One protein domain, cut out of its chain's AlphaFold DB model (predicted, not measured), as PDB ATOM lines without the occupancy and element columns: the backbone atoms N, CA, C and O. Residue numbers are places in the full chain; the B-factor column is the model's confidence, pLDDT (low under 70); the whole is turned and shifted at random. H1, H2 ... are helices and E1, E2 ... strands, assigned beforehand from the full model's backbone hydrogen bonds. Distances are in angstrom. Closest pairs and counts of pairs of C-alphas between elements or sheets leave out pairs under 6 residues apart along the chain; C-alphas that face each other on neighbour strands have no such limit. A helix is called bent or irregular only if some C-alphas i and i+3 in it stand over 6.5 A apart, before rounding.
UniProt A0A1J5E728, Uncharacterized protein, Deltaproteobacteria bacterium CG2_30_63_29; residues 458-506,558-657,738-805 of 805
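Overview. This is residues 458 to 506, 558 to 657 and 738 to 805 of the 805 residues of an uncharacterized protein of Deltaproteobacteria bacterium CG2_30_63_29 (UniProt A0A1J5E728). Two lobes of helices lie next to each other along the longest axis: in one, the kinked helix H1 folds back beside H7, while H3 with H2 beside it stands near the small two-stranded sheet E1 E2; in the other, the hairpin of H8 and H9 makes one side and H4 and H5 are loosely gathered near H9. The short H6 sits in the middle, few contacts join the lobes, and residues 800 to 805, at the far end of H9, stick out. The printed part has 217 residues with nine named helices and two named strands, in the order H1, H2, H3, H4, H5, H6, E1, E2, H7, H8, H9; the class is mostly helix, and the sheet, in the order E1, E2, is antiparallel. The whole is compact, with a radius of gyration of the C-alphas of 19.0 A and spans of 58 by 39 by 35 A.

Arrangement. Strands E1, residues 653 to 655, and E2, residues 738 to 741, are antiparallel neighbours at 152 degrees; N 654 and O 739 are 2.8 A apart and N 739 and O 654 are 2.9 A apart, both within hydrogen-bond range. H3, residues 558 to 578, comes closest to E2 with the C-alphas of Ala 565 and Tyr 741, 5.6 A apart; H3 and E1 are near each other, with 7 pairs of C-alphas within 10 A. H2, residues 494 to 504, touches H3 at residues 559 to 566 of H3 alone, at a shallow tilt of 9 degrees, the same way; the closest C-alphas are those of Ala 496 and Ile 559, 6.9 A apart. H7, residues 742 to 754, touches H1, residues 459 to 488, with the C-alphas of Met 466 and Pro 743 closest at 4.0 A. H1 is irregular, with C-alphas 479 and 482 lying 9.2 A apart, and has a kink of 124 degrees near residue 480. Its residues 487 to 488 alone touch H6, residues 647 to 650, where the C-alphas of Val 488 and Gln 650 are closest at 5.5 A. H8, residues 756 to 775, and H7 are close but not clearly touching and about perpendicular, at 86 degrees, with the C-alphas of Ile 752 and Phe 759 closest at 6.9 A. H8 and H9, residues 783 to 804, form a helical hairpin and touch at a shallow tilt of 20 degrees, opposite ways; their closest C-alphas, Phe 767 and Ala 788, are 6.2 A apart. H5, residues 625 to 636, and H9 only just touch, with 3 pairs of C-alphas within 8 A, the closest being Ile 635 and Val 787 at 7.1 A. H4, residues 596 to 615, is close to H5 but not clearly touching, with Glu 614 and Gly 627 closest at 7.0 A between C-alphas. H4 is irregular too, C-alphas 610 and 613 being 7.9 A apart, with a kink of 75 degrees near residue 609. Every O i to N i+4 pair is within hydrogen-bond range in H2, H3, H5, H7, H8 and H9, against 23 of 26 in H1 and 12 of 16 in H4; H6 is too short for such a pair.

Along the chain. H1 begins at C-alpha 459, (276.206, 284.663, 168.624), and measures 25.9 A from first to last C-alpha. H3 measures 30.6 A, H9 30.8 A, H8 28.2 A and H4 22.1 A. E2 begins at C-alpha 738, (261.901, 296.365, 157.665), and H9 ends at C-alpha 804, (250.586, 295.453, 189.381).

Size, cuts and confidence. The two C-alphas farthest apart are those of Ala 578 and Asn 620, at 60.7 A. Residues 507 to 557 and 658 to 737 are not printed; the gaps across these cuts are 20.7 A, from C-alpha 506 to 558, and 9.6 A, from C-alpha 657 to 738. The link from H3 to H4, residues 579 to 595, is long. The mean pLDDT of the printed part is 79.0; 63 residues are under 70, among them residues 608 to 623 and 774 to 805.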
ATOM      1  N   GLU A 458     280.113 283.928 165.639       72.69
ATOM      2  CA  GLU A 458     279.323 283.334 166.713       72.69
ATOM      3  C   GLU A 458     278.301 284.338 167.298       72.69
ATOM      4  O   GLU A 458     278.562 285.547 167.330       72.69
ATOM      5  N   PRO A 459     277.157 283.864 167.838       77.06
ATOM      6  CA  PRO A 459     276.206 284.663 168.624       77.06
ATOM      7  C   PRO A 459     276.829 285.645 169.616       77.06
ATOM      8  O   PRO A 459     276.321 286.747 169.828       77.06
ATOM      9  N   GLU A 460     277.918 285.218 170.247       82.62
ATOM     10  CA  GLU A 460     278.590 285.953 171.311       82.62
ATOM     11  C   GLU A 460     279.220 287.256 170.815       82.62
ATOM     12  O   GLU A 460     279.317 288.217 171.574       82.62
ATOM     13  N   GLU A 461     279.570 287.353 169.533       84.69
ATOM     14  CA  GLU A 461     280.107 288.591 168.971       84.69
ATOM     15  C   GLU A 461     279.015 289.656 168.796       84.69
ATOM     16  O   GLU A 461     279.237 290.823 169.130       84.69
ATOM     17  N   VAL A 462     277.808 289.255 168.369       84.81
ATOM     18  CA  VAL A 462     276.627 290.139 168.321       84.81
ATOM     19  C   VAL A 462     276.280 290.623 169.728       84.81
ATOM     20  O   VAL A 462     276.035 291.815 169.934       84.81
ATOM     21  N   LYS A 463     276.293 289.716 170.715       86.25
ATOM     22  CA  LYS A 463     276.065 290.060 172.127       86.25
ATOM     23  C   LYS A 463     277.146 290.989 172.667       86.25
ATOM     24  O   LYS A 463     276.824 291.951 173.358       86.25
ATOM     25  N   GLY A 464     278.407 290.742 172.325       87.56
ATOM     26  CA  GLY A 464     279.532 291.594 172.693       87.56
ATOM     27  C   GLY A 464     279.402 292.996 172.100       87.56
ATOM     28  O   GLY A 464     279.591 293.981 172.812       87.56
ATOM     29  N   ALA A 465     279.016 293.108 170.826       86.94
ATOM     30  CA  ALA A 465     278.729 294.390 170.186       86.94
ATOM     31  C   ALA A 465     277.566 295.118 170.872       86.94
ATOM     32  O   ALA A 465     277.699 296.295 171.203       86.94
ATOM     33  N   MET A 466     276.467 294.415 171.162       91.81
ATOM     34  CA  MET A 466     275.340 294.966 171.918       91.81
ATOM     35  C   MET A 466     275.787 295.472 173.297       91.81
ATOM     36  O   MET A 466     275.461 296.595 173.660       91.81
ATOM     37  N   ALA A 467     276.563 294.689 174.052       89.88
ATOM     38  CA  ALA A 467     277.033 295.072 175.382       89.88
ATOM     39  C   ALA A 467     277.910 296.335 175.348       89.88
ATOM     40  O   ALA A 467     277.714 297.233 176.170       89.88
ATOM     41  N   ARG A 468     278.816 296.446 174.364       91.00
ATOM     42  CA  ARG A 468     279.621 297.662 174.146       91.00
ATOM     43  C   ARG A 468     278.739 298.873 173.856       91.00
ATOM     44  O   ARG A 468     278.940 299.922 174.462       91.00
ATOM     45  N   TRP A 469     277.743 298.726 172.981       93.56
ATOM     46  CA  TRP A 469     276.803 299.804 172.666       93.56
ATOM     47  C   TRP A 469     275.940 300.199 173.864       93.56
ATOM     48  O   TRP A 469     275.780 301.390 174.122       93.56
ATOM     49  N   THR A 470     275.443 299.237 174.644       91.56
ATOM     50  CA  THR A 470     274.698 299.507 175.883       91.56
ATOM     51  C   THR A 470     275.554 300.294 176.874       91.56
ATOM     52  O   THR A 470     275.091 301.294 177.421       91.56
ATOM     53  N   GLN A 471     276.812 299.890 177.081       91.06
ATOM     54  CA  GLN A 471     277.731 300.602 177.969       91.06
ATOM     55  C   GLN A 471     278.027 302.020 177.460       91.06
ATOM     56  O   GLN A 471     277.936 302.976 178.230       91.06
ATOM     57  N   ALA A 472     278.333 302.169 176.169       89.38
ATOM     58  CA  ALA A 472     278.642 303.461 175.564       89.38
ATOM     59  C   ALA A 472     277.448 304.425 175.618       89.38
ATOM     60  O   ALA A 472     277.614 305.579 176.005       89.38
ATOM     61  N   LEU A 473     276.238 303.956 175.298       91.31
ATOM     62  CA  LEU A 473     275.017 304.761 175.385       91.31
ATOM     63  C   LEU A 473     274.661 305.112 176.830       91.31
ATOM     64  O   LEU A 473     274.244 306.237 177.090       91.31
ATOM     65  N   SER A 474     274.855 304.190 177.777       91.62
ATOM     66  CA  SER A 474     274.652 304.477 179.199       91.62
ATOM     67  C   SER A 474     275.625 305.544 179.698       91.62
ATOM     68  O   SER A 474     275.219 306.419 180.457       91.62
ATOM     69  N   HIS A 475     276.882 305.515 179.252       88.44
ATOM     70  CA  HIS A 475     277.835 306.571 179.569       88.44
ATOM     71  C   HIS A 475     277.443 307.893 178.898       88.44
ATOM     72  O   HIS A 475     277.331 308.909 179.576       88.44
ATOM     73  N   ALA A 476     277.126 307.876 177.601       89.81
ATOM     74  CA  ALA A 476     276.699 309.055 176.851       89.81
ATOM     75  C   ALA A 476     275.449 309.725 177.435       89.81
ATOM     76  O   ALA A 476     275.359 310.951 177.470       89.81
ATOM     77  N   TRP A 477     274.526 308.928 177.973       93.50
ATOM     78  CA  TRP A 477     273.366 309.414 178.709       93.50
ATOM     79  C   TRP A 477     273.751 310.284 179.912       93.50
ATOM     80  O   TRP A 477     273.120 311.308 180.156       93.50
ATOM     81  N   THR A 478     274.805 309.918 180.652       91.38
ATOM     82  CA  THR A 478     275.275 310.716 181.802       91.38
ATOM     83  C   THR A 478     275.910 312.047 181.402       91.38
ATOM     84  O   THR A 478     275.999 312.944 182.236       91.38
ATOM     85  N   LEU A 479     276.323 312.186 180.141       89.44
ATOM     86  CA  LEU A 479     277.010 313.369 179.625       89.44
ATOM     87  C   LEU A 479     276.036 314.374 179.018       89.44
ATOM     88  O   LEU A 479     276.097 315.559 179.327       89.44
ATOM     89  N   ASP A 480     275.150 313.897 178.141       92.38
ATOM     90  CA  ASP A 480     274.232 314.742 177.375       92.38
ATOM     91  C   ASP A 480     272.941 313.971 177.064       92.38
ATOM     92  O   ASP A 480     272.676 313.545 175.935       92.38
ATOM     93  N   LYS A 481     272.131 313.751 178.107       93.12
ATOM     94  CA  LYS A 481     270.851 313.042 177.988       93.12
ATOM     95  C   LYS A 481     269.904 313.686 176.974       93.12
ATOM     96  O   LYS A 481     269.223 312.962 176.259       93.12
ATOM     97  N   GLU A 482     269.866 315.019 176.885       91.00
ATOM     98  CA  GLU A 482     268.932 315.721 175.995       91.00
ATOM     99  C   GLU A 482     269.272 315.421 174.537       91.00
ATOM    100  O   GLU A 482     268.390 315.052 173.768       91.00
ATOM    101  N   LYS A 483     270.561 315.441 174.176       90.50
ATOM    102  CA  LYS A 483     271.010 315.065 172.832       90.50
ATOM    103  C   LYS A 483     270.739 313.598 172.498       90.50
ATOM    104  O   LYS A 483     270.389 313.291 171.359       90.50
ATOM    105  N   ILE A 484     270.884 312.685 173.463       90.50
ATOM    106  CA  ILE A 484     270.498 311.279 173.267       90.50
ATOM    107  C   ILE A 484     268.996 311.170 172.997       90.50
ATOM    108  O   ILE A 484     268.595 310.467 172.065       90.50
ATOM    109  N   ILE A 485     268.172 311.853 173.795       88.81
ATOM    110  CA  ILE A 485     266.722 311.838 173.614       88.81
ATOM    111  C   ILE A 485     266.370 312.403 172.237       88.81
ATOM    112  O   ILE A 485     265.706 311.703 171.470       88.81
ATOM    113  N   ASP A 486     266.889 313.584 171.888       88.19
ATOM    114  CA  ASP A 486     266.724 314.226 170.578       88.19
ATOM    115  C   ASP A 486     267.105 313.278 169.435       88.19
ATOM    116  O   ASP A 486     266.391 313.173 168.435       88.19
ATOM    117  N   TRP A 487     268.194 312.522 169.577       89.69
ATOM    118  CA  TRP A 487     268.591 311.550 168.565       89.69
ATOM    119  C   TRP A 487     267.601 310.408 168.405       89.69
ATOM    120  O   TRP A 487     267.208 310.091 167.279       89.69
ATOM    121  N   VAL A 488     267.214 309.785 169.518       86.56
ATOM    122  CA  VAL A 488     266.307 308.633 169.540       86.56
ATOM    123  C   VAL A 488     264.946 309.001 168.963       86.56
ATOM    124  O   VAL A 488     264.364 308.204 168.229       86.56
ATOM    125  N   VAL A 489     264.472 310.219 169.232       85.62
ATOM    126  CA  VAL A 489     263.227 310.742 168.661       85.62
ATOM    127  C   VAL A 489     263.410 311.289 167.237       85.62
ATOM    128  O   VAL A 489     262.464 311.767 166.617       85.62
ATOM    129  N   GLY A 490     264.615 311.228 166.668       82.56
ATOM    130  CA  GLY A 490     264.914 311.712 165.318       82.56
ATOM    131  C   GLY A 490     264.903 313.240 165.175       82.56
ATOM    132  O   GLY A 490     264.867 313.742 164.050       82.56
ATOM    133  N   ASN A 491     264.928 313.987 166.279       84.75
ATOM    134  CA  ASN A 491     265.040 315.448 166.341       84.75
ATOM    135  C   ASN A 491     266.510 315.910 166.293       84.75
ATOM    136  O   ASN A 491     266.986 316.692 167.106       84.75
ATOM    137  N   GLN A 492     267.263 315.374 165.341       80.69
ATOM    138  CA  GLN A 492     268.709 315.566 165.283       80.69
ATOM    139  C   GLN A 492     269.089 316.905 164.661       80.69
ATOM    140  O   GLN A 492     268.381 317.435 163.799       80.69
ATOM    141  N   ALA A 493     270.276 317.394 165.027       74.38
ATOM    142  CA  ALA A 493     270.877 318.558 164.396       74.38
ATOM    143  C   ALA A 493     270.985 318.374 162.862       74.38
ATOM    144  O   ALA A 493     271.280 317.266 162.392       74.38
ATOM    145  N   PRO A 494     270.793 319.445 162.065       77.62
ATOM    146  CA  PRO A 494     270.844 319.378 160.603       77.62
ATOM    147  C   PRO A 494     272.113 318.724 160.043       77.62
ATOM    148  O   PRO A 494     272.029 318.002 159.048       77.62
ATOM    149  N   ASP A 495     273.259 318.925 160.697       72.44
ATOM    150  CA  ASP A 495     274.549 318.384 160.262       72.44
ATOM    151  C   ASP A 495     274.622 316.865 160.420       72.44
ATOM    152  O   ASP A 495     275.005 316.170 159.479       72.44
ATOM    153  N   ALA A 496     274.154 316.325 161.549       71.88
ATOM    154  CA  ALA A 496     274.031 314.881 161.731       71.88
ATOM    155  C   ALA A 496     273.096 314.282 160.672       71.88
ATOM    156  O   ALA A 496     273.455 313.332 159.978       71.88
ATOM    157  N   ALA A 497     271.939 314.911 160.445       76.06
ATOM    158  CA  ALA A 497     271.005 314.480 159.410       76.06
ATOM    159  C   ALA A 497     271.596 314.571 157.989       76.06
ATOM    160  O   ALA A 497     271.202 313.805 157.105       76.06
ATOM    161  N   LYS A 498     272.514 315.511 157.727       80.00
ATOM    162  CA  LYS A 498     273.230 315.638 156.447       80.00
ATOM    163  C   LYS A 498     274.251 314.517 156.277       80.00
ATOM    164  O   LYS A 498     274.241 313.873 155.231       80.00
ATOM    165  N   VAL A 499     275.060 314.241 157.303       76.94
ATOM    166  CA  VAL A 499     276.027 313.131 157.311       76.94
ATOM    167  C   VAL A 499     275.311 311.807 157.080       76.94
ATOM    168  O   VAL A 499     275.727 311.033 156.225       76.94
ATOM    169  N   LEU A 500     274.204 311.556 157.779       78.75
ATOM    170  CA  LEU A 500     273.442 310.326 157.595       78.75
ATOM    171  C   LEU A 500     272.879 310.243 156.169       78.75
ATOM    172  O   LEU A 500     273.164 309.281 155.460       78.75
ATOM    173  N   ARG A 501     272.169 311.270 155.684       78.44
ATOM    174  CA  ARG A 501     271.575 311.247 154.331       78.44
ATOM    175  C   ARG A 501     272.603 311.083 153.213       78.44
ATOM    176  O   ARG A 501     272.427 310.187 152.389       78.44
ATOM    177  N   GLY A 502     273.660 311.897 153.208       72.62
ATOM    178  CA  GLY A 502     274.698 311.856 152.172       72.62
ATOM    179  C   GLY A 502     275.470 310.536 152.166       72.62
ATOM    180  O   GLY A 502     275.921 310.077 151.122       72.62
ATOM    181  N   ASN A 503     275.556 309.870 153.320       60.69
ATOM    182  CA  ASN A 503     276.151 308.547 153.395       60.69
ATOM    183  C   ASN A 503     275.200 307.442 152.918       60.69
ATOM    184  O   ASN A 503     275.673 306.520 152.260       60.69
ATOM    185  N   TYR A 504     273.901 307.465 153.222       60.91
ATOM    186  CA  TYR A 504     273.002 306.379 152.788       60.91
ATOM    187  C   TYR A 504     272.649 306.429 151.300       60.91
ATOM    188  O   TYR A 504     272.367 305.388 150.708       60.91
ATOM    189  N   PHE A 505     272.680 307.613 150.693       57.56
ATOM    190  CA  PHE A 505     272.332 307.807 149.293       57.56
ATOM    191  C   PHE A 505     273.402 308.681 148.647       57.56
ATOM    192  O   PHE A 505     273.324 309.899 148.782       57.56
ATOM    193  N   PRO A 506     274.397 308.102 147.946       48.00
ATOM    194  CA  PRO A 506     275.177 308.905 147.015       48.00
ATOM    195  C   PRO A 506     274.177 309.495 146.014       48.00
ATOM    196  O   PRO A 506     273.412 308.738 145.410       48.00
ATOM    197  N   LEU A 558     276.649 308.599 168.325       89.38
ATOM    198  CA  LEU A 558     275.378 308.307 167.672       89.38
ATOM    199  C   LEU A 558     275.525 308.165 166.147       89.38
ATOM    200  O   LEU A 558     275.026 307.203 165.558       89.38
ATOM    201  N   ILE A 559     276.286 309.066 165.513       89.44
ATOM    202  CA  ILE A 559     276.653 308.974 164.091       89.44
ATOM    203  C   ILE A 559     277.406 307.670 163.827       89.44
ATOM    204  O   ILE A 559     277.123 306.986 162.845       89.44
ATOM    205  N   ARG A 560     278.328 307.288 164.714       88.94
ATOM    206  CA  ARG A 560     279.081 306.040 164.604       88.94
ATOM    207  C   ARG A 560     278.165 304.818 164.631       88.94
ATOM    208  O   ARG A 560     278.364 303.931 163.809       88.94
ATOM    209  N   GLY A 561     277.149 304.785 165.493       90.31
ATOM    210  CA  GLY A 561     276.192 303.673 165.542       90.31
ATOM    211  C   GLY A 561     275.438 303.494 164.225       90.31
ATOM    212  O   GLY A 561     275.318 302.381 163.711       90.31
ATOM    213  N   ALA A 562     275.009 304.600 163.618       90.50
ATOM    214  CA  ALA A 562     274.364 304.580 162.308       90.50
ATOM    215  C   ALA A 562     275.337 304.178 161.175       90.50
ATOM    216  O   ALA A 562     274.991 303.381 160.299       90.50
ATOM    217  N   LEU A 563     276.581 304.672 161.204       89.75
ATOM    218  CA  LEU A 563     277.620 304.293 160.238       89.75
ATOM    219  C   LEU A 563     278.016 302.814 160.351       89.75
ATOM    220  O   LEU A 563     278.228 302.169 159.323       89.75
ATOM    221  N   GLU A 564     278.069 302.258 161.562       91.69
ATOM    222  CA  GLU A 564     278.295 300.827 161.790       91.69
ATOM    223  C   GLU A 564     277.160 300.001 161.178       91.69
ATOM    224  O   GLU A 564     277.419 299.105 160.371       91.69
ATOM    225  N   ALA A 565     275.903 300.365 161.462       93.06
ATOM    226  CA  ALA A 565     274.735 299.720 160.865       93.06
ATOM    227  C   ALA A 565     274.796 299.756 159.329       93.06
ATOM    228  O   ALA A 565     274.583 298.744 158.663       93.06
ATOM    229  N   LYS A 566     275.168 300.901 158.743       91.50
ATOM    230  CA  LYS A 566     275.364 301.031 157.293       91.50
ATOM    231  C   LYS A 566     276.467 300.104 156.773       91.50
ATOM    232  O   LYS A 566     276.267 299.430 155.767       91.50
ATOM    233  N   SER A 567     277.625 300.074 157.429       90.31
ATOM    234  CA  SER A 567     278.752 299.224 157.029       90.31
ATOM    235  C   SER A 567     278.341 297.749 156.996       90.31
ATOM    236  O   SER A 567     278.532 297.060 155.993       90.31
ATOM    237  N   HIS A 568     277.660 297.288 158.047       92.94
ATOM    238  CA  HIS A 568     277.138 295.926 158.119       92.94
ATOM    239  C   HIS A 568     276.055 295.650 157.070       92.94
ATOM    240  O   HIS A 568     275.997 294.546 156.521       92.94
ATOM    241  N   PHE A 569     275.221 296.640 156.736       93.88
ATOM    242  CA  PHE A 569     274.255 296.516 155.644       93.88
ATOM    243  C   PHE A 569     274.958 296.283 154.299       93.88
ATOM    244  O   PHE A 569     274.543 295.420 153.523       93.88
ATOM    245  N   GLU A 570     276.051 296.999 154.028       92.06
ATOM    246  CA  GLU A 570     276.828 296.820 152.799       92.06
ATOM    247  C   GLU A 570     277.509 295.448 152.731       92.06
ATOM    248  O   GLU A 570     277.492 294.808 151.676       92.06
ATOM    249  N   LEU A 571     278.020 294.940 153.859       92.06
ATOM    250  CA  LEU A 571     278.536 293.570 153.957       92.06
ATOM    251  C   LEU A 571     277.436 292.538 153.673       92.06
ATOM    252  O   LEU A 571     277.633 291.626 152.865       92.06
ATOM    253  N   MET A 572     276.250 292.718 154.264       94.19
ATOM    254  CA  MET A 572     275.087 291.863 154.019       94.19
ATOM    255  C   MET A 572     274.693 291.865 152.537       94.19
ATOM    256  O   MET A 572     274.437 290.810 151.948       94.19
ATOM    257  N   ARG A 573     274.664 293.045 151.911       92.44
ATOM    258  CA  ARG A 573     274.331 293.220 150.492       92.44
ATOM    259  C   ARG A 573     275.362 292.549 149.584       92.44
ATOM    260  O   ARG A 573     274.974 291.830 148.662       92.44
ATOM    261  N   ALA A 574     276.651 292.732 149.864       90.69
ATOM    262  CA  ALA A 574     277.740 292.099 149.122       90.69
ATOM    263  C   ALA A 574     277.681 290.566 149.221       90.69
ATOM    264  O   ALA A 574     277.828 289.869 148.216       90.69
ATOM    265  N   ALA A 575     277.389 290.029 150.407       92.12
ATOM    266  CA  ALA A 575     277.242 288.592 150.609       92.12
ATOM    267  C   ALA A 575     276.026 288.001 149.879       92.12
ATOM    268  O   ALA A 575     276.109 286.908 149.312       92.12
ATOM    269  N   MET A 576     274.905 288.726 149.846       93.06
ATOM    270  CA  MET A 576     273.718 288.326 149.086       93.06
ATOM    271  C   MET A 576     274.013 288.243 147.580       93.06
ATOM    272  O   MET A 576     273.590 287.290 146.908       93.06
ATOM    273  N   GLU A 577     274.777 289.209 147.063       91.19
ATOM    274  CA  GLU A 577     275.215 289.228 145.668       91.19
ATOM    275  C   GLU A 577     276.188 288.082 145.366       91.19
ATOM    276  O   GLU A 577     275.980 287.325 144.414       91.19
ATOM    277  N   ALA A 578     277.177 287.852 146.236       91.06
ATOM    278  CA  ALA A 578     278.107 286.727 146.126       91.06
ATOM    279  C   ALA A 578     277.385 285.365 146.137       91.06
ATOM    280  O   ALA A 578     277.748 284.448 145.397       91.06
ATOM    281  N   ALA A 579     276.299 285.243 146.908       91.44
ATOM    282  CA  ALA A 579     275.442 284.059 146.949       91.44
ATOM    283  C   ALA A 579     274.530 283.897 145.712       91.44
ATOM    284  O   ALA A 579     273.712 282.968 145.665       91.44
ATOM    285  N   LYS A 580     274.641 284.786 144.710       92.12
ATOM    286  CA  LYS A 580     273.828 284.822 143.478       92.12
ATOM    287  C   LYS A 580     272.323 284.823 143.762       92.12
ATOM    288  O   LYS A 580     271.531 284.241 143.014       92.12
ATOM    289  N   LYS A 581     271.916 285.454 144.867       90.12
ATOM    290  CA  LYS A 581     270.498 285.649 145.214       90.12
ATOM    291  C   LYS A 581     269.920 286.921 144.589       90.12
ATOM    292  O   LYS A 581     268.698 287.070 144.571       90.12
ATOM    293  N   GLY A 582     270.792 287.739 143.993       89.81
ATOM    294  CA  GLY A 582     270.517 289.076 143.480       89.81
ATOM    295  C   GLY A 582     270.546 290.105 144.605       89.81
ATOM    296  O   GLY A 582     270.333 289.760 145.763       89.81
ATOM    297  N   THR A 583     270.755 291.371 144.272       88.31
ATOM    298  CA  THR A 583     270.720 292.456 145.255       88.31
ATOM    299  C   THR A 583     269.293 292.846 145.633       88.31
ATOM    300  O   THR A 583     268.384 292.858 144.794       88.31
ATOM    301  N   ILE A 584     269.105 293.250 146.889       91.19
ATOM    302  CA  ILE A 584     267.967 294.062 147.318       91.19
ATOM    303  C   ILE A 584     268.496 295.434 147.736       91.19
ATOM    304  O   ILE A 584     269.429 295.538 148.527       91.19
ATOM    305  N   ASN A 585     267.937 296.485 147.147       92.44
ATOM    306  CA  ASN A 585     268.316 297.855 147.476       92.44
ATOM    307  C   ASN A 585     267.461 298.364 148.634       92.44
ATOM    308  O   ASN A 585     266.368 297.846 148.866       92.44
ATOM    309  N   ILE A 586     267.921 299.417 149.303       92.62
ATOM    310  CA  ILE A 586     267.076 300.200 150.207       92.62
ATOM    311  C   ILE A 586     265.883 300.736 149.395       92.62
ATOM    312  O   ILE A 586     266.046 301.179 148.257       92.62
ATOM    313  N   ALA A 587     264.671 300.643 149.947       91.06
ATOM    314  CA  ALA A 587     263.417 300.911 149.242       91.06
ATOM    315  C   ALA A 587     263.277 302.376 148.781       91.06
ATOM    316  O   ALA A 587     262.510 302.658 147.860       91.06
ATOM    317  N   GLY A 588     264.040 303.295 149.377       89.56
ATOM    318  CA  GLY A 588     264.137 304.685 148.951       89.56
ATOM    319  C   GLY A 588     264.964 305.555 149.907       89.56
ATOM    320  O   GLY A 588     265.408 305.072 150.946       89.56
ATOM    321  N   PRO A 589     265.120 306.858 149.607       82.44
ATOM    322  CA  PRO A 589     265.951 307.799 150.371       82.44
ATOM    323  C   PRO A 589     265.549 307.978 151.847       82.44
ATOM    324  O   PRO A 589     266.314 308.501 152.649       82.44
ATOM    325  N   ARG A 590     264.331 307.566 152.215       86.50
ATOM    326  CA  ARG A 590     263.752 307.711 153.566       86.50
ATOM    327  C   ARG A 590     263.652 306.387 154.320       86.50
ATOM    328  O   ARG A 590     262.945 306.313 155.325       86.50
ATOM    329  N   SER A 591     264.278 305.349 153.783       91.25
ATOM    330  CA  SER A 591     264.149 303.973 154.249       91.25
ATOM    331  C   SER A 591     265.396 303.464 154.959       91.25
ATOM    332  O   SER A 591     265.477 302.273 155.183       91.25
ATOM    333  N   ALA A 592     266.368 304.315 155.274       90.62
ATOM    334  CA  ALA A 592     267.515 303.953 156.119       90.62
ATOM    335  C   ALA A 592     267.681 304.942 157.278       90.62
ATOM    336  O   ALA A 592     267.870 304.583 158.435       90.62
ATOM    337  N   PHE A 593     267.566 306.230 156.957       92.56
ATOM    338  CA  PHE A 593     267.512 307.289 157.945       92.56
ATOM    339  C   PHE A 593     266.350 308.231 157.640       92.56
ATOM    340  O   PHE A 593     266.121 308.603 156.481       92.56
ATOM    341  N   ARG A 594     265.610 308.625 158.679       90.56
ATOM    342  CA  ARG A 594     264.453 309.515 158.549       90.56
ATOM    343  C   ARG A 594     264.375 310.491 159.727       90.56
ATOM    344  O   ARG A 594     264.039 310.066 160.829       90.56
ATOM    345  N   PRO A 595     264.607 311.799 159.509       90.19
ATOM    346  CA  PRO A 595     264.466 312.783 160.577       90.19
ATOM    347  C   PRO A 595     262.997 312.940 160.993       90.19
ATOM    348  O   PRO A 595     262.081 312.695 160.199       90.19
ATOM    349  N   ALA A 596     262.761 313.413 162.216       86.88
ATOM    350  CA  ALA A 596     261.428 313.566 162.797       86.88
ATOM    351  C   ALA A 596     260.502 314.444 161.947       86.88
ATOM    352  O   ALA A 596     259.330 314.117 161.773       86.88
ATOM    353  N   SER A 597     261.027 315.516 161.349       85.31
ATOM    354  CA  SER A 597     260.270 316.385 160.438       85.31
ATOM    355  C   SER A 597     259.757 315.637 159.203       85.31
ATOM    356  O   SER A 597     258.616 315.834 158.782       85.31
ATOM    357  N   GLN A 598     260.567 314.729 158.657       87.69
ATOM    358  CA  GLN A 598     260.186 313.889 157.529       87.69
ATOM    359  C   GLN A 598     259.197 312.801 157.950       87.69
ATOM    360  O   GLN A 598     258.219 312.573 157.241       87.69
ATOM    361  N   GLN A 599     259.410 312.168 159.109       89.00
ATOM    362  CA  GLN A 599     258.441 311.225 159.675       89.00
ATOM    363  C   GLN A 599     257.090 311.913 159.890       89.00
ATOM    364  O   GLN A 599     256.058 311.350 159.539       89.00
ATOM    365  N   ASN A 600     257.092 313.152 160.386       84.06
ATOM    366  CA  ASN A 600     255.887 313.950 160.549       84.06
ATOM    367  C   ASN A 600     255.191 314.221 159.213       84.06
ATOM    368  O   ASN A 600     253.990 314.002 159.100       84.06
ATOM    369  N   ALA A 601     255.928 314.622 158.176       84.62
ATOM    370  CA  ALA A 601     255.365 314.810 156.838       84.62
ATOM    371  C   ALA A 601     254.778 313.506 156.263       84.62
ATOM    372  O   ALA A 601     253.687 313.504 155.695       84.62
ATOM    373  N   ASP A 602     255.465 312.376 156.444       84.69
ATOM    374  CA  ASP A 602     255.012 311.072 155.950       84.69
ATOM    375  C   ASP A 602     253.775 310.560 156.704       84.69
ATOM    376  O   ASP A 602     252.944 309.848 156.125       84.69
ATOM    377  N   TRP A 603     253.677 310.891 157.991       83.88
ATOM    378  CA  TRP A 603     252.581 310.524 158.876       83.88
ATOM    379  C   TRP A 603     251.356 311.416 158.622       83.88
ATOM    380  O   TRP A 603     250.282 310.912 158.292       83.88
ATOM    381  N   THR A 604     251.532 312.740 158.628       78.19
ATOM    382  CA  THR A 604     250.477 313.715 158.296       78.19
ATOM    383  C   THR A 604     249.984 313.559 156.858       78.19
ATOM    384  O   THR A 604     248.787 313.631 156.627       78.19
ATOM    385  N   GLY A 605     250.843 313.240 155.887       83.00
ATOM    386  CA  GLY A 605     250.410 312.942 154.518       83.00
ATOM    387  C   GLY A 605     249.551 311.675 154.406       83.00
ATOM    388  O   GLY A 605     248.668 311.606 153.557       83.00
ATOM    389  N   LYS A 606     249.773 310.670 155.269       80.50
ATOM    390  CA  LYS A 606     248.957 309.443 155.292       80.50
ATOM    391  C   LYS A 606     247.606 309.668 155.978       80.50
ATOM    392  O   LYS A 606     246.601 309.123 155.527       80.50
ATOM    393  N   TYR A 607     247.577 310.446 157.060       76.69
ATOM    394  CA  TYR A 607     246.409 310.521 157.948       76.69
ATOM    395  C   TYR A 607     245.684 311.877 157.954       76.69
ATOM    396  O   TYR A 607     244.512 311.935 158.333       76.69
ATOM    397  N   GLY A 608     246.330 312.949 157.499       67.75
ATOM    398  CA  GLY A 608     245.853 314.332 157.583       67.75
ATOM    399  C   GLY A 608     244.571 314.585 156.794       67.75
ATOM    400  O   GLY A 608     243.604 315.101 157.351       67.75
ATOM    401  N   ASP A 609     244.493 314.120 155.545       63.19
ATOM    402  CA  ASP A 609     243.306 314.339 154.700       63.19
ATOM    403  C   ASP A 609     242.074 313.566 155.185       63.19
ATOM    404  O   ASP A 609     240.935 313.994 154.998       63.19
ATOM    405  N   THR A 610     242.280 312.423 155.840       56.44
ATOM    406  CA  THR A 610     241.166 311.584 156.296       56.44
ATOM    407  C   THR A 610     240.576 312.043 157.625       56.44
ATOM    408  O   THR A 610     239.459 311.640 157.939       56.44
ATOM    409  N   THR A 611     241.270 312.875 158.407       54.84
ATOM    410  CA  THR A 611     240.878 313.202 159.791       54.84
ATOM    411  C   THR A 611     240.698 314.685 160.088       54.84
ATOM    412  O   THR A 611     239.975 315.017 161.031       54.84
ATOM    413  N   ALA A 612     241.259 315.578 159.267       51.78
ATOM    414  CA  ALA A 612     241.207 317.019 159.498       51.78
ATOM    415  C   ALA A 612     239.795 317.582 159.786       51.78
ATOM    416  O   ALA A 612     239.683 318.382 160.709       51.78
ATOM    417  N   PRO A 613     238.693 317.172 159.119       54.09
ATOM    418  CA  PRO A 613     237.380 317.779 159.375       54.09
ATOM    419  C   PRO A 613     236.754 317.413 160.729       54.09
ATOM    420  O   PRO A 613     235.969 318.190 161.272       54.09
ATOM    421  N   GLU A 614     237.053 316.226 161.265       51.25
ATOM    422  CA  GLU A 614     236.506 315.775 162.553       51.25
ATOM    423  C   GLU A 614     237.375 316.223 163.728       51.25
ATOM    424  O   GLU A 614     236.829 316.548 164.776       51.25
ATOM    425  N   LEU A 615     238.693 316.314 163.535       49.22
ATOM    426  CA  LEU A 615     239.634 316.820 164.538       49.22
ATOM    427  C   LEU A 615     239.620 318.342 164.657       49.22
ATOM    428  O   LEU A 615     239.947 318.857 165.713       49.22
ATOM    429  N   ALA A 616     239.205 319.060 163.606       50.12
ATOM    430  CA  ALA A 616     239.158 320.524 163.532       50.12
ATOM    431  C   ALA A 616     238.101 321.206 164.423       50.12
ATOM    432  O   ALA A 616     237.808 322.392 164.267       50.12
ATOM    433  N   ARG A 617     237.480 320.487 165.352       53.34
ATOM    434  CA  ARG A 617     236.543 321.070 166.314       53.34
ATOM    435  C   ARG A 617     237.363 321.325 167.573       53.34
ATOM    436  O   ARG A 617     237.997 320.401 168.041       53.34
ATOM    437  N   GLY A 618     237.435 322.581 168.019       48.75
ATOM    438  CA  GLY A 618     238.452 323.110 168.948       48.75
ATOM    439  C   GLY A 618     238.645 322.397 170.307       48.75
ATOM    440  O   GLY A 618     238.120 321.317 170.534       48.75
ATOM    441  N   PRO A 619     239.364 323.011 171.264       47.00
ATOM    442  CA  PRO A 619     239.967 322.337 172.431       47.00
ATOM    443  C   PRO A 619     239.006 321.598 173.388       47.00
ATOM    444  O   PRO A 619     239.462 320.830 174.224       47.00
ATOM    445  N   ASN A 620     237.689 321.792 173.259       58.28
ATOM    446  CA  ASN A 620     236.660 321.103 174.050       58.28
ATOM    447  C   ASN A 620     235.931 319.989 173.274       58.28
ATOM    448  O   ASN A 620     234.883 319.513 173.712       58.28
ATOM    449  N   TYR A 621     236.406 319.622 172.085       55.41
ATOM    450  CA  TYR A 621     235.793 318.563 171.298       55.41
ATOM    451  C   TYR A 621     236.261 317.198 171.792       55.41
ATOM    452  O   TYR A 621     237.378 316.769 171.510       55.41
ATOM    453  N   GLU A 622     235.378 316.482 172.483       61.78
ATOM    454  CA  GLU A 622     235.533 315.039 172.604       61.78
ATOM    455  C   GLU A 622     235.263 314.409 171.229       61.78
ATOM    456  O   GLU A 622     234.164 314.582 170.676       61.78
ATOM    457  N   PRO A 623     236.235 313.688 170.640       60.97
ATOM    458  CA  PRO A 623     235.992 312.963 169.410       60.97
ATOM    459  C   PRO A 623     234.809 312.023 169.619       60.97
ATOM    460  O   PRO A 623     234.712 311.335 170.635       60.97
ATOM    461  N   SER A 624     233.887 311.994 168.649       70.38
ATOM    462  CA  SER A 624     232.796 311.016 168.683       70.38
ATOM    463  C   SER A 624     233.376 309.603 168.856       70.38
ATOM    464  O   SER A 624     234.507 309.374 168.428       70.38
ATOM    465  N   PRO A 625     232.634 308.615 169.381       74.44
ATOM    466  CA  PRO A 625     233.142 307.243 169.480       74.44
ATOM    467  C   PRO A 625     233.703 306.688 168.155       74.44
ATOM    468  O   PRO A 625     234.645 305.901 168.152       74.44
ATOM    469  N   ALA A 626     233.168 307.130 167.010       68.56
ATOM    470  CA  ALA A 626     233.708 306.806 165.690       68.56
ATOM    471  C   ALA A 626     235.035 307.526 165.392       68.56
ATOM    472  O   ALA A 626     235.951 306.913 164.848       68.56
ATOM    473  N   GLY A 627     235.150 308.798 165.782       66.50
ATOM    474  CA  GLY A 627     236.392 309.568 165.745       66.50
ATOM    475  C   GLY A 627     237.471 308.950 166.635       66.50
ATOM    476  O   GLY A 627     238.555 308.678 166.138       66.50
ATOM    477  N   GLN A 628     237.152 308.609 167.889       65.56
ATOM    478  CA  GLN A 628     238.055 307.897 168.804       65.56
ATOM    479  C   GLN A 628     238.524 306.583 168.200       65.56
ATOM    480  O   GLN A 628     239.721 306.366 168.077       65.56
ATOM    481  N   LYS A 629     237.600 305.750 167.713       71.44
ATOM    482  CA  LYS A 629     237.946 304.481 167.068       71.44
ATOM    483  C   LYS A 629     238.808 304.672 165.821       71.44
ATOM    484  O   LYS A 629     239.647 303.831 165.529       71.44
ATOM    485  N   LYS A 630     238.614 305.757 165.069       69.06
ATOM    486  CA  LYS A 630     239.437 306.092 163.901       69.06
ATOM    487  C   LYS A 630     240.820 306.582 164.308       69.06
ATOM    488  O   LYS A 630     241.784 306.230 163.650       69.06
ATOM    489  N   GLN A 631     240.931 307.355 165.379       65.38
ATOM    490  CA  GLN A 631     242.214 307.813 165.892       65.38
ATOM    491  C   GLN A 631     242.993 306.671 166.565       65.38
ATOM    492  O   GLN A 631     244.180 306.505 166.300       65.38
ATOM    493  N   GLU A 632     242.323 305.835 167.360       70.12
ATOM    494  CA  GLU A 632     242.840 304.554 167.852       70.12
ATOM    495  C   GLU A 632     243.262 303.687 166.682       70.12
ATOM    496  O   GLU A 632     244.362 303.164 166.699       70.12
ATOM    497  N   HIS A 633     242.446 303.602 165.629       72.38
ATOM    498  CA  HIS A 633     242.837 302.940 164.399       72.38
ATOM    499  C   HIS A 633     243.977 303.657 163.694       72.38
ATOM    500  O   HIS A 633     244.639 302.994 162.956       72.38
ATOM    501  N   ILE A 634     244.298 304.934 163.864       69.50
ATOM    502  CA  ILE A 634     245.487 305.514 163.210       69.50
ATOM    503  C   ILE A 634     246.758 305.172 163.983       69.50
ATOM    504  O   ILE A 634     247.786 304.877 163.382       69.50
ATOM    505  N   ILE A 635     246.666 305.169 165.311       65.38
ATOM    506  CA  ILE A 635     247.741 304.706 166.191       65.38
ATOM    507  C   ILE A 635     247.941 303.192 166.040       65.38
ATOM    508  O   ILE A 635     249.072 302.717 166.035       65.38
ATOM    509  N   ALA A 636     246.845 302.451 165.869       63.72
ATOM    510  CA  ALA A 636     246.812 301.004 165.705       63.72
ATOM    511  C   ALA A 636     246.799 300.543 164.234       63.72
ATOM    512  O   ALA A 636     246.925 299.352 163.984       63.72
ATOM    513  N   ASP A 637     246.659 301.428 163.241       63.78
ATOM    514  CA  ASP A 637     246.876 301.160 161.802       63.78
ATOM    515  C   ASP A 637     248.353 301.389 161.561       63.78
ATOM    516  O   ASP A 637     248.836 302.339 160.940       63.78
ATOM    517  N   VAL A 638     249.038 300.450 162.180       59.31
ATOM    518  CA  VAL A 638     250.436 300.273 162.502       59.31
ATOM    519  C   VAL A 638     251.400 300.265 161.305       59.31
ATOM    520  O   VAL A 638     252.556 299.895 161.438       59.31
ATOM    521  N   GLY A 639     250.973 300.705 160.121       66.69
ATOM    522  CA  GLY A 639     251.845 300.772 158.943       66.69
ATOM    523  C   GLY A 639     252.793 301.977 158.909       66.69
ATOM    524  O   GLY A 639     253.569 302.095 157.967       66.69
ATOM    525  N   LYS A 640     252.685 302.929 159.848       82.19
ATOM    526  CA  LYS A 640     253.641 304.039 160.008       82.19
ATOM    527  C   LYS A 640     253.739 304.457 161.475       82.19
ATOM    528  O   LYS A 640     252.736 304.859 162.057       82.19
ATOM    529  N   ALA A 641     254.952 304.456 162.024       84.44
ATOM    530  CA  ALA A 641     255.228 305.027 163.341       84.44
ATOM    531  C   ALA A 641     254.810 306.508 163.408       84.44
ATOM    532  O   ALA A 641     254.902 307.229 162.410       84.44
ATOM    533  N   GLY A 642     254.374 306.978 164.576       82.50
ATOM    534  CA  GLY A 642     254.141 308.404 164.799       82.50
ATOM    535  C   GLY A 642     255.421 309.230 164.609       82.50
ATOM    536  O   GLY A 642     256.530 308.677 164.619       82.50
ATOM    537  N   PRO A 643     255.310 310.562 164.474       80.50
ATOM    538  CA  PRO A 643     256.464 311.441 164.650       80.50
ATOM    539  C   PRO A 643     257.179 311.084 165.960       80.50
ATOM    540  O   PRO A 643     256.522 310.682 166.920       80.50
ATOM    541  N   TYR A 644     258.506 311.184 165.993       82.69
ATOM    542  CA  TYR A 644     259.313 310.933 167.197       82.69
ATOM    543  C   TYR A 644     259.374 309.486 167.721       82.69
ATOM    544  O   TYR A 644     260.113 309.214 168.658       82.69
ATOM    545  N   SER A 645     258.658 308.541 167.102       83.88
ATOM    546  CA  SER A 645     258.636 307.123 167.519       83.88
ATOM    547  C   SER A 645     259.183 306.159 166.460       83.88
ATOM    548  O   SER A 645     259.159 304.942 166.640       83.88
ATOM    549  N   SER A 646     259.681 306.681 165.334       89.94
ATOM    550  CA  SER A 646     260.252 305.852 164.271       89.94
ATOM    551  C   SER A 646     261.703 305.486 164.560       89.94
ATOM    552  O   SER A 646     262.549 306.364 164.716       89.94
ATOM    553  N   ARG A 647     262.019 304.190 164.498       91.00
ATOM    554  CA  ARG A 647     263.399 303.689 164.610       91.00
ATOM    555  C   ARG A 647     264.293 304.103 163.436       91.00
ATOM    556  O   ARG A 647     265.499 304.204 163.600       91.00
ATOM    557  N   HIS A 648     263.713 304.470 162.286       93.38
ATOM    558  CA  HIS A 648     264.463 305.095 161.181       93.38
ATOM    559  C   HIS A 648     265.141 306.407 161.602       93.38
ATOM    560  O   HIS A 648     266.131 306.807 160.993       93.38
ATOM    561  N   GLY A 649     264.646 307.072 162.654       89.81
ATOM    562  CA  GLY A 649     265.333 308.208 163.264       89.81
ATOM    563  C   GLY A 649     266.695 307.823 163.839       89.81
ATOM    564  O   GLY A 649     267.629 308.595 163.744       89.81
ATOM    565  N   GLN A 650     266.870 306.602 164.337       91.06
ATOM    566  CA  GLN A 650     268.113 306.167 164.981       91.06
ATOM    567  C   GLN A 650     269.242 305.872 163.977       91.06
ATOM    568  O   GLN A 650     270.396 305.760 164.383       91.06
ATOM    569  N   GLY A 651     268.924 305.746 162.679       91.44
ATOM    570  CA  GLY A 651     269.874 305.338 161.634       91.44
ATOM    571  C   GLY A 651     270.240 303.850 161.677       91.44
ATOM    572  O   GLY A 651     271.237 303.435 161.090       91.44
ATOM    573  N   THR A 652     269.458 303.036 162.388       94.69
ATOM    574  CA  THR A 652     269.711 301.600 162.587       94.69
ATOM    575  C   THR A 652     268.790 300.695 161.775       94.69
ATOM    576  O   THR A 652     268.954 299.475 161.805       94.69
ATOM    577  N   ASP A 653     267.816 301.260 161.065       95.12
ATOM    578  CA  ASP A 653     266.690 300.535 160.485       95.12
ATOM    579  C   ASP A 653     266.619 300.763 158.979       95.12
ATOM    580  O   ASP A 653     266.795 301.877 158.509       95.12
ATOM    581  N   PHE A 654     266.363 299.697 158.223       96.19
ATOM    582  CA  PHE A 654     266.433 299.683 156.769       96.19
ATOM    583  C   PHE A 654     265.180 299.029 156.178       96.19
ATOM    584  O   PHE A 654     264.945 297.839 156.392       96.19
ATOM    585  N   ASP A 655     264.402 299.767 155.381       95.94
ATOM    586  CA  ASP A 655     263.373 299.187 154.517       95.94
ATOM    587  C   ASP A 655     264.028 298.741 153.212       95.94
ATOM    588  O   ASP A 655     264.614 299.547 152.486       95.94
ATOM    589  N   LEU A 656     263.906 297.464 152.875       95.62
ATOM    590  CA  LEU A 656     264.540 296.866 151.707       95.62
ATOM    591  C   LEU A 656     263.505 296.586 150.619       95.62
ATOM    592  O   LEU A 656     262.452 296.017 150.873       95.62
ATOM    593  N   GLY A 657     263.812 296.928 149.371       94.69
ATOM    594  CA  GLY A 657     263.091 296.489 148.179       94.69
ATOM    595  C   GLY A 657     261.762 297.194 147.895       94.69
ATOM    596  O   GLY A 657     261.642 297.863 146.871       94.69
ATOM    597  N   HIS A 738     261.260 295.589 156.598       95.81
ATOM    598  CA  HIS A 738     261.901 296.365 157.665       95.81
ATOM    599  C   HIS A 738     262.922 295.514 158.428       95.81
ATOM    600  O   HIS A 738     262.562 294.514 159.051       95.81
ATOM    601  N   TRP A 739     264.194 295.911 158.398       96.75
ATOM    602  CA  TRP A 739     265.305 295.211 159.052       96.75
ATOM    603  C   TRP A 739     266.091 296.168 159.943       96.75
ATOM    604  O   TRP A 739     266.491 297.236 159.496       96.75
ATOM    605  N   SER A 740     266.349 295.780 161.188       95.81
ATOM    606  CA  SER A 740     267.084 296.593 162.163       95.81
ATOM    607  C   SER A 740     268.452 295.985 162.448       95.81
ATOM    608  O   SER A 740     268.574 294.763 162.571       95.81
ATOM    609  N   TYR A 741     269.467 296.829 162.608       96.75
ATOM    610  CA  TYR A 741     270.788 296.424 163.076       96.75
ATOM    611  C   TYR A 741     270.760 296.203 164.594       96.75
ATOM    612  O   TYR A 741     270.680 297.147 165.382       96.75
ATOM    613  N   TYR A 742     270.783 294.937 164.998       95.00
ATOM    614  CA  TYR A 742     270.549 294.457 166.354       95.00
ATOM    615  C   TYR A 742     271.432 295.119 167.417       95.00
ATOM    616  O   TYR A 742     270.850 295.638 168.367       95.00
ATOM    617  N   PRO A 743     272.776 295.180 167.291       94.62
ATOM    618  CA  PRO A 743     273.626 295.656 168.384       94.62
ATOM    619  C   PRO A 743     273.261 297.058 168.879       94.62
ATOM    620  O   PRO A 743     273.074 297.269 170.075       94.62
ATOM    621  N   VAL A 744     273.087 298.000 167.950       92.69
ATOM    622  CA  VAL A 744     272.772 299.397 168.274       92.69
ATOM    623  C   VAL A 744     271.293 299.548 168.617       92.69
ATOM    624  O   VAL A 744     270.938 300.191 169.603       92.69
ATOM    625  N   ALA A 745     270.406 298.929 167.835       92.81
ATOM    626  CA  ALA A 745     268.974 299.128 168.006       92.81
ATOM    627  C   ALA A 745     268.443 298.478 169.301       92.81
ATOM    628  O   ALA A 745     267.519 299.007 169.919       92.81
ATOM    629  N   GLN A 746     269.045 297.369 169.745       92.38
ATOM    630  CA  GLN A 746     268.753 296.739 171.035       92.38
ATOM    631  C   GLN A 746     269.307 297.557 172.208       92.38
ATOM    632  O   GLN A 746     268.653 297.640 173.251       92.38
ATOM    633  N   ALA A 747     270.480 298.175 172.046       92.00
ATOM    634  CA  ALA A 747     271.057 299.059 173.053       92.00
ATOM    635  C   ALA A 747     270.197 300.320 173.254       92.00
ATOM    636  O   ALA A 747     269.909 300.686 174.394       92.00
ATOM    637  N   PHE A 748     269.685 300.923 172.173       92.31
ATOM    638  CA  PHE A 748     268.692 302.000 172.270       92.31
ATOM    639  C   PHE A 748     267.412 301.547 172.970       92.31
ATOM    640  O   PHE A 748     266.912 302.262 173.832       92.31
ATOM    641  N   GLU A 749     266.884 300.365 172.647       89.81
ATOM    642  CA  GLU A 749     265.688 299.846 173.319       89.81
ATOM    643  C   GLU A 749     265.902 299.699 174.835       89.81
ATOM    644  O   GLU A 749     265.044 300.099 175.621       89.81
ATOM    645  N   GLN A 750     267.050 299.159 175.261       91.31
ATOM    646  CA  GLN A 750     267.392 299.041 176.682       91.31
ATOM    647  C   GLN A 750     267.510 300.413 177.348       91.31
ATOM    648  O   GLN A 750     266.972 300.611 178.436       91.31
ATOM    649  N   LEU A 751     268.160 301.370 176.682       91.44
ATOM    650  CA  LEU A 751     268.282 302.738 177.171       91.44
ATOM    651  C   LEU A 751     266.904 303.392 177.357       91.44
ATOM    652  O   LEU A 751     266.625 303.944 178.417       91.44
ATOM    653  N   ILE A 752     266.017 303.262 176.365       89.94
ATOM    654  CA  ILE A 752     264.645 303.784 176.427       89.94
ATOM    655  C   ILE A 752     263.874 303.143 177.580       89.94
ATOM    656  O   ILE A 752     263.221 303.854 178.334       89.94
ATOM    657  N   LYS A 753     263.966 301.820 177.764       88.50
ATOM    658  CA  LYS A 753     263.302 301.127 178.882       88.50
ATOM    659  C   LYS A 753     263.797 301.628 180.239       88.50
ATOM    660  O   LYS A 753     262.982 301.892 181.120       88.50
ATOM    661  N   ASN A 754     265.107 301.808 180.390       91.81
ATOM    662  CA  ASN A 754     265.716 302.262 181.642       91.81
ATOM    663  C   ASN A 754     265.412 303.735 181.957       91.81
ATOM    664  O   ASN A 754     265.397 304.121 183.124       91.81
ATOM    665  N   HIS A 755     265.140 304.543 180.932       92.44
ATOM    666  CA  HIS A 755     264.903 305.984 181.047       92.44
ATOM    667  C   HIS A 755     263.526 306.403 180.520       92.44
ATOM    668  O   HIS A 755     263.325 307.533 180.080       92.44
ATOM    669  N   MET A 756     262.549 305.495 180.576       86.75
ATOM    670  CA  MET A 756     261.236 305.679 179.949       86.75
ATOM    671  C   MET A 756     260.532 306.954 180.424       86.75
ATOM    672  O   MET A 756     259.860 307.632 179.649       86.75
ATOM    673  N   LYS A 757     260.704 307.311 181.704       87.69
ATOM    674  CA  LYS A 757     260.156 308.552 182.256       87.69
ATOM    675  C   LYS A 757     260.746 309.787 181.571       87.69
ATOM    676  O   LYS A 757     259.979 310.652 181.167       87.69
ATOM    677  N   ASP A 758     262.068 309.853 181.421       89.94
ATOM    678  CA  ASP A 758     262.745 310.990 180.789       89.94
ATOM    679  C   ASP A 758     262.317 311.139 179.321       89.94
ATOM    680  O   ASP A 758     261.998 312.240 178.874       89.94
ATOM    681  N   PHE A 759     262.211 310.020 178.593       86.62
ATOM    682  CA  PHE A 759     261.683 310.007 177.227       86.62
ATOM    683  C   PHE A 759     260.244 310.516 177.152       86.62
ATOM    684  O   PHE A 759     259.927 311.337 176.293       86.62
ATOM    685  N   ASN A 760     259.369 310.062 178.052       82.62
ATOM    686  CA  ASN A 760     257.979 310.506 178.086       82.62
ATOM    687  C   ASN A 760     257.853 311.996 178.415       82.62
ATOM    688  O   ASN A 760     257.073 312.691 177.764       82.62
ATOM    689  N   ASP A 761     258.625 312.490 179.384       85.94
ATOM    690  CA  ASP A 761     258.626 313.905 179.762       85.94
ATOM    691  C   ASP A 761     259.095 314.778 178.587       85.94
ATOM    692  O   ASP A 761     258.453 315.774 178.250       85.94
ATOM    693  N   HIS A 762     260.169 314.374 177.904       85.38
ATOM    694  CA  HIS A 762     260.693 315.106 176.753       85.38
ATOM    695  C   HIS A 762     259.733 315.060 175.552       85.38
ATOM    696  O   HIS A 762     259.448 316.093 174.944       85.38
ATOM    697  N   LEU A 763     259.162 313.892 175.234       81.19
ATOM    698  CA  LEU A 763     258.135 313.765 174.195       81.19
ATOM    699  C   LEU A 763     256.926 314.655 174.497       81.19
ATOM    700  O   LEU A 763     256.437 315.334 173.597       81.19
ATOM    701  N   ALA A 764     256.473 314.715 175.753       79.56
ATOM    702  CA  ALA A 764     255.386 315.602 176.154       79.56
ATOM    703  C   ALA A 764     255.722 317.077 175.875       79.56
ATOM    704  O   ALA A 764     254.883 317.795 175.332       79.56
ATOM    705  N   VAL A 765     256.951 317.523 176.162       82.25
ATOM    706  CA  VAL A 765     257.408 318.888 175.842       82.25
ATOM    707  C   VAL A 765     257.424 319.136 174.333       82.25
ATOM    708  O   VAL A 765     256.893 320.155 173.882       82.25
ATOM    709  N   LEU A 766     257.983 318.215 173.540       79.88
ATOM    710  CA  LEU A 766     258.006 318.331 172.076       79.88
ATOM    711  C   LEU A 766     256.592 318.414 171.499       79.88
ATOM    712  O   LEU A 766     256.321 319.237 170.620       79.88
ATOM    713  N   PHE A 767     255.674 317.605 172.023       76.56
ATOM    714  CA  PHE A 767     254.282 317.613 171.604       76.56
ATOM    715  C   PHE A 767     253.555 318.900 172.008       76.56
ATOM    716  O   PHE A 767     252.909 319.501 171.154       76.56
ATOM    717  N   MET A 768     253.737 319.405 173.233       76.19
ATOM    718  CA  MET A 768     253.175 320.699 173.658       76.19
ATOM    719  C   MET A 768     253.726 321.876 172.835       76.19
ATOM    720  O   MET A 768     253.001 322.810 172.482       76.19
ATOM    721  N   ALA A 769     255.018 321.858 172.500       77.69
ATOM    722  CA  ALA A 769     255.624 322.878 171.647       77.69
ATOM    723  C   ALA A 769     255.051 322.827 170.221       77.69
ATOM    724  O   ALA A 769     254.763 323.871 169.621       77.69
ATOM    725  N   TYR A 770     254.848 321.617 169.697       70.56
ATOM    726  CA  TYR A 770     254.204 321.393 168.409       70.56
ATOM    727  C   TYR A 770     252.755 321.903 168.413       70.56
ATOM    728  O   TYR A 770     252.377 322.671 167.528       70.56
ATOM    729  N   GLU A 771     251.975 321.579 169.444       71.31
ATOM    730  CA  GLU A 771     250.614 322.084 169.659       71.31
ATOM    731  C   GLU A 771     250.547 323.604 169.607       71.31
ATOM    732  O   GLU A 771     249.856 324.178 168.762       71.31
ATOM    733  N   LYS A 772     251.351 324.266 170.441       74.88
ATOM    734  CA  LYS A 772     251.400 325.727 170.531       74.88
ATOM    735  C   LYS A 772     251.752 326.382 169.194       74.88
ATOM    736  O   LYS A 772     251.253 327.463 168.873       74.88
ATOM    737  N   LYS A 773     252.622 325.754 168.393       71.38
ATOM    738  CA  LYS A 773     252.968 326.232 167.045       71.38
ATOM    739  C   LYS A 773     251.772 326.152 166.093       71.38
ATOM    740  O   LYS A 773     251.615 327.034 165.251       71.38
ATOM    741  N   HIS A 774     250.938 325.123 166.207       65.19
ATOM    742  CA  HIS A 774     249.758 324.950 165.361       65.19
ATOM    743  C   HIS A 774     248.591 325.851 165.788       65.19
ATOM    744  O   HIS A 774     247.981 326.474 164.915       65.19
ATOM    745  N   GLU A 775     248.373 326.034 167.095       69.81
ATOM    746  CA  GLU A 775     247.369 326.965 167.637       69.81
ATOM    747  C   GLU A 775     247.560 328.390 167.106       69.81
ATOM    748  O   GLU A 775     246.609 329.019 166.637       69.81
ATOM    749  N   LYS A 776     248.807 328.884 167.095       67.62
ATOM    750  CA  LYS A 776     249.149 330.216 166.562       67.62
ATOM    751  C   LYS A 776     248.762 330.407 165.095       67.62
ATOM    752  O   LYS A 776     248.493 331.527 164.681       67.62
ATOM    753  N   ASN A 777     248.711 329.328 164.318       68.50
ATOM    754  CA  ASN A 777     248.367 329.372 162.898       68.50
ATOM    755  C   ASN A 777     246.855 329.250 162.646       68.50
ATOM    756  O   ASN A 777     246.446 329.031 161.504       68.50
ATOM    757  N   GLY A 778     246.021 329.319 163.694       62.28
ATOM    758  CA  GLY A 778     244.576 329.091 163.598       62.28
ATOM    759  C   GLY A 778     244.221 327.669 163.150       62.28
ATOM    760  O   GLY A 778     243.092 327.413 162.734       62.28
ATOM    761  N   ARG A 779     245.190 326.746 163.197       56.78
ATOM    762  CA  ARG A 779     245.002 325.331 162.884       56.78
ATOM    763  C   ARG A 779     244.737 324.614 164.202       56.78
ATOM    764  O   ARG A 779     245.519 324.729 165.139       56.78
ATOM    765  N   ILE A 780     243.613 323.909 164.279       53.88
ATOM    766  CA  ILE A 780     243.269 323.075 165.435       53.88
ATOM    767  C   ILE A 780     244.378 322.025 165.644       53.88
ATOM    768  O   ILE A 780     244.979 321.629 164.637       53.88
ATOM    769  N   PRO A 781     244.670 321.605 166.896       52.09
ATOM    770  CA  PRO A 781     245.621 320.542 167.204       52.09
ATOM    771  C   PRO A 781     245.549 319.398 166.191       52.09
ATOM    772  O   PRO A 781     244.536 318.717 166.031       52.09
ATOM    773  N   ASP A 782     246.647 319.266 165.454       58.28
ATOM    774  CA  ASP A 782     246.940 318.144 164.577       58.28
ATOM    775  C   ASP A 782     246.919 316.852 165.413       58.28
ATOM    776  O   ASP A 782     247.095 316.872 166.633       58.28
ATOM    777  N   MET A 783     246.716 315.707 164.770       55.00
ATOM    778  CA  MET A 783     246.694 314.390 165.412       55.00
ATOM    779  C   MET A 783     247.885 314.124 166.344       55.00
ATOM    780  O   MET A 783     247.789 313.269 167.217       55.00
ATOM    781  N   THR A 784     248.994 314.834 166.174       56.16
ATOM    782  CA  THR A 784     250.159 314.824 167.057       56.16
ATOM    783  C   THR A 784     249.795 315.023 168.537       56.16
ATOM    784  O   THR A 784     250.341 314.321 169.380       56.16
ATOM    785  N   SER A 785     248.809 315.871 168.855       57.09
ATOM    786  CA  SER A 785     248.243 316.038 170.209       57.09
ATOM    787  C   SER A 785     247.588 314.779 170.753       57.09
ATOM    788  O   SER A 785     247.758 314.383 171.904       57.09
ATOM    789  N   PHE A 786     246.821 314.118 169.891       61.81
ATOM    790  CA  PHE A 786     246.152 312.875 170.231       61.81
ATOM    791  C   PHE A 786     247.160 311.731 170.373       61.81
ATOM    792  O   PHE A 786     247.044 310.927 171.293       61.81
ATOM    793  N   VAL A 787     248.168 311.675 169.496       62.09
ATOM    794  CA  VAL A 787     249.283 310.729 169.603       62.09
ATOM    795  C   VAL A 787     250.025 310.949 170.917       62.09
ATOM    796  O   VAL A 787     250.291 309.968 171.595       62.09
ATOM    797  N   ALA A 788     250.274 312.196 171.325       62.28
ATOM    798  CA  ALA A 788     250.877 312.518 172.618       62.28
ATOM    799  C   ALA A 788     250.038 312.000 173.793       62.28
ATOM    800  O   ALA A 788     250.549 311.283 174.652       62.28
ATOM    801  N   LEU A 789     248.734 312.297 173.803       63.25
ATOM    802  CA  LEU A 789     247.810 311.836 174.843       63.25
ATOM    803  C   LEU A 789     247.736 310.308 174.909       63.25
ATOM    804  O   LEU A 789     247.852 309.730 175.985       63.25
ATOM    805  N   LYS A 790     247.599 309.636 173.764       66.12
ATOM    806  CA  LYS A 790     247.544 308.171 173.705       66.12
ATOM    807  C   LYS A 790     248.877 307.509 173.985       66.12
ATOM    808  O   LYS A 790     248.884 306.419 174.540       66.12
ATOM    809  N   TRP A 791     249.987 308.155 173.652       63.88
ATOM    810  CA  TRP A 791     251.312 307.714 174.059       63.88
ATOM    811  C   TRP A 791     251.427 307.740 175.582       63.88
ATOM    812  O   TRP A 791     251.799 306.732 176.178       63.88
ATOM    813  N   VAL A 792     251.029 308.846 176.216       62.19
ATOM    814  CA  VAL A 792     250.992 308.968 177.678       62.19
ATOM    815  C   VAL A 792     250.059 307.919 178.293       62.19
ATOM    816  O   VAL A 792     250.482 307.214 179.204       62.19
ATOM    817  N   GLU A 793     248.839 307.737 177.774       65.12
ATOM    818  CA  GLU A 793     247.894 306.714 178.258       65.12
ATOM    819  C   GLU A 793     248.440 305.286 178.096       65.12
ATOM    820  O   GLU A 793     248.359 304.484 179.026       65.12
ATOM    821  N   LEU A 794     249.008 304.952 176.931       61.72
ATOM    822  CA  LEU A 794     249.597 303.640 176.657       61.72
ATOM    823  C   LEU A 794     250.712 303.338 177.659       61.72
ATOM    824  O   LEU A 794     250.710 302.274 178.271       61.72
ATOM    825  N   HIS A 795     251.620 304.288 177.883       58.38
ATOM    826  CA  HIS A 795     252.751 304.094 178.788       58.38
ATOM    827  C   HIS A 795     252.342 304.128 180.262       58.38
ATOM    828  O   HIS A 795     252.904 303.384 181.059       58.38
ATOM    829  N   GLN A 796     251.330 304.912 180.642       63.94
ATOM    830  CA  GLN A 796     250.731 304.835 181.978       63.94
ATOM    831  C   GLN A 796     250.096 303.464 182.223       63.94
ATOM    832  O   GLN A 796     250.246 302.914 183.312       63.94
ATOM    833  N   ASN A 797     249.436 302.884 181.217       60.78
ATOM    834  CA  ASN A 797     248.856 301.547 181.312       60.78
ATOM    835  C   ASN A 797     249.927 300.447 181.364       60.78
ATOM    836  O   ASN A 797     249.764 299.503 182.133       60.78
ATOM    837  N   ILE A 798     251.017 300.578 180.599       53.97
ATOM    838  CA  ILE A 798     252.177 299.672 180.676       53.97
ATOM    839  C   ILE A 798     252.825 299.769 182.060       53.97
ATOM    840  O   ILE A 798     252.984 298.751 182.720       53.97
ATOM    841  N   ASN A 799     253.119 300.977 182.549       50.50
ATOM    842  CA  ASN A 799     253.701 301.176 183.879       50.50
ATOM    843  C   ASN A 799     252.792 300.652 184.988       50.50
ATOM    844  O   ASN A 799     253.278 300.061 185.941       50.50
ATOM    845  N   LYS A 800     251.477 300.851 184.873       63.59
ATOM    846  CA  LYS A 800     250.521 300.310 185.837       63.59
ATOM    847  C   LYS A 800     250.548 298.783 185.843       63.59
ATOM    848  O   LYS A 800     250.618 298.207 186.916       63.59
ATOM    849  N   LYS A 801     250.553 298.139 184.671       57.31
ATOM    850  CA  LYS A 801     250.705 296.680 184.578       57.31
ATOM    851  C   LYS A 801     252.022 296.199 185.179       57.31
ATOM    852  O   LYS A 801     251.983 295.274 185.960       57.31
ATOM    853  N   LEU A 802     253.139 296.867 184.891       48.03
ATOM    854  CA  LEU A 802     254.460 296.533 185.445       48.03
ATOM    855  C   LEU A 802     254.603 296.795 186.957       48.03
ATOM    856  O   LEU A 802     255.601 296.392 187.539       48.03
ATOM    857  N   VAL A 803     253.690 297.559 187.561       56.41
ATOM    858  CA  VAL A 803     253.624 297.790 189.015       56.41
ATOM    859  C   VAL A 803     252.629 296.834 189.680       56.41
ATOM    860  O   VAL A 803     252.780 296.524 190.860       56.41
ATOM    861  N   ASP A 804     251.588 296.429 188.946       56.62
ATOM    862  CA  ASP A 804     250.586 295.453 189.381       56.62
ATOM    863  C   ASP A 804     251.101 293.994 189.247       56.62
ATOM    864  O   ASP A 804     250.623 293.129 189.982       56.62
ATOM    865  N   GLU A 805     252.028 293.736 188.313       48.56
ATOM    866  CA  GLU A 805     252.846 292.514 188.134       48.56
ATOM    867  C   GLU A 805     254.153 292.591 188.931       48.56
ATOM    868  O   GLU A 805     254.594 291.526 189.419       48.56
TER     869      GLU A 805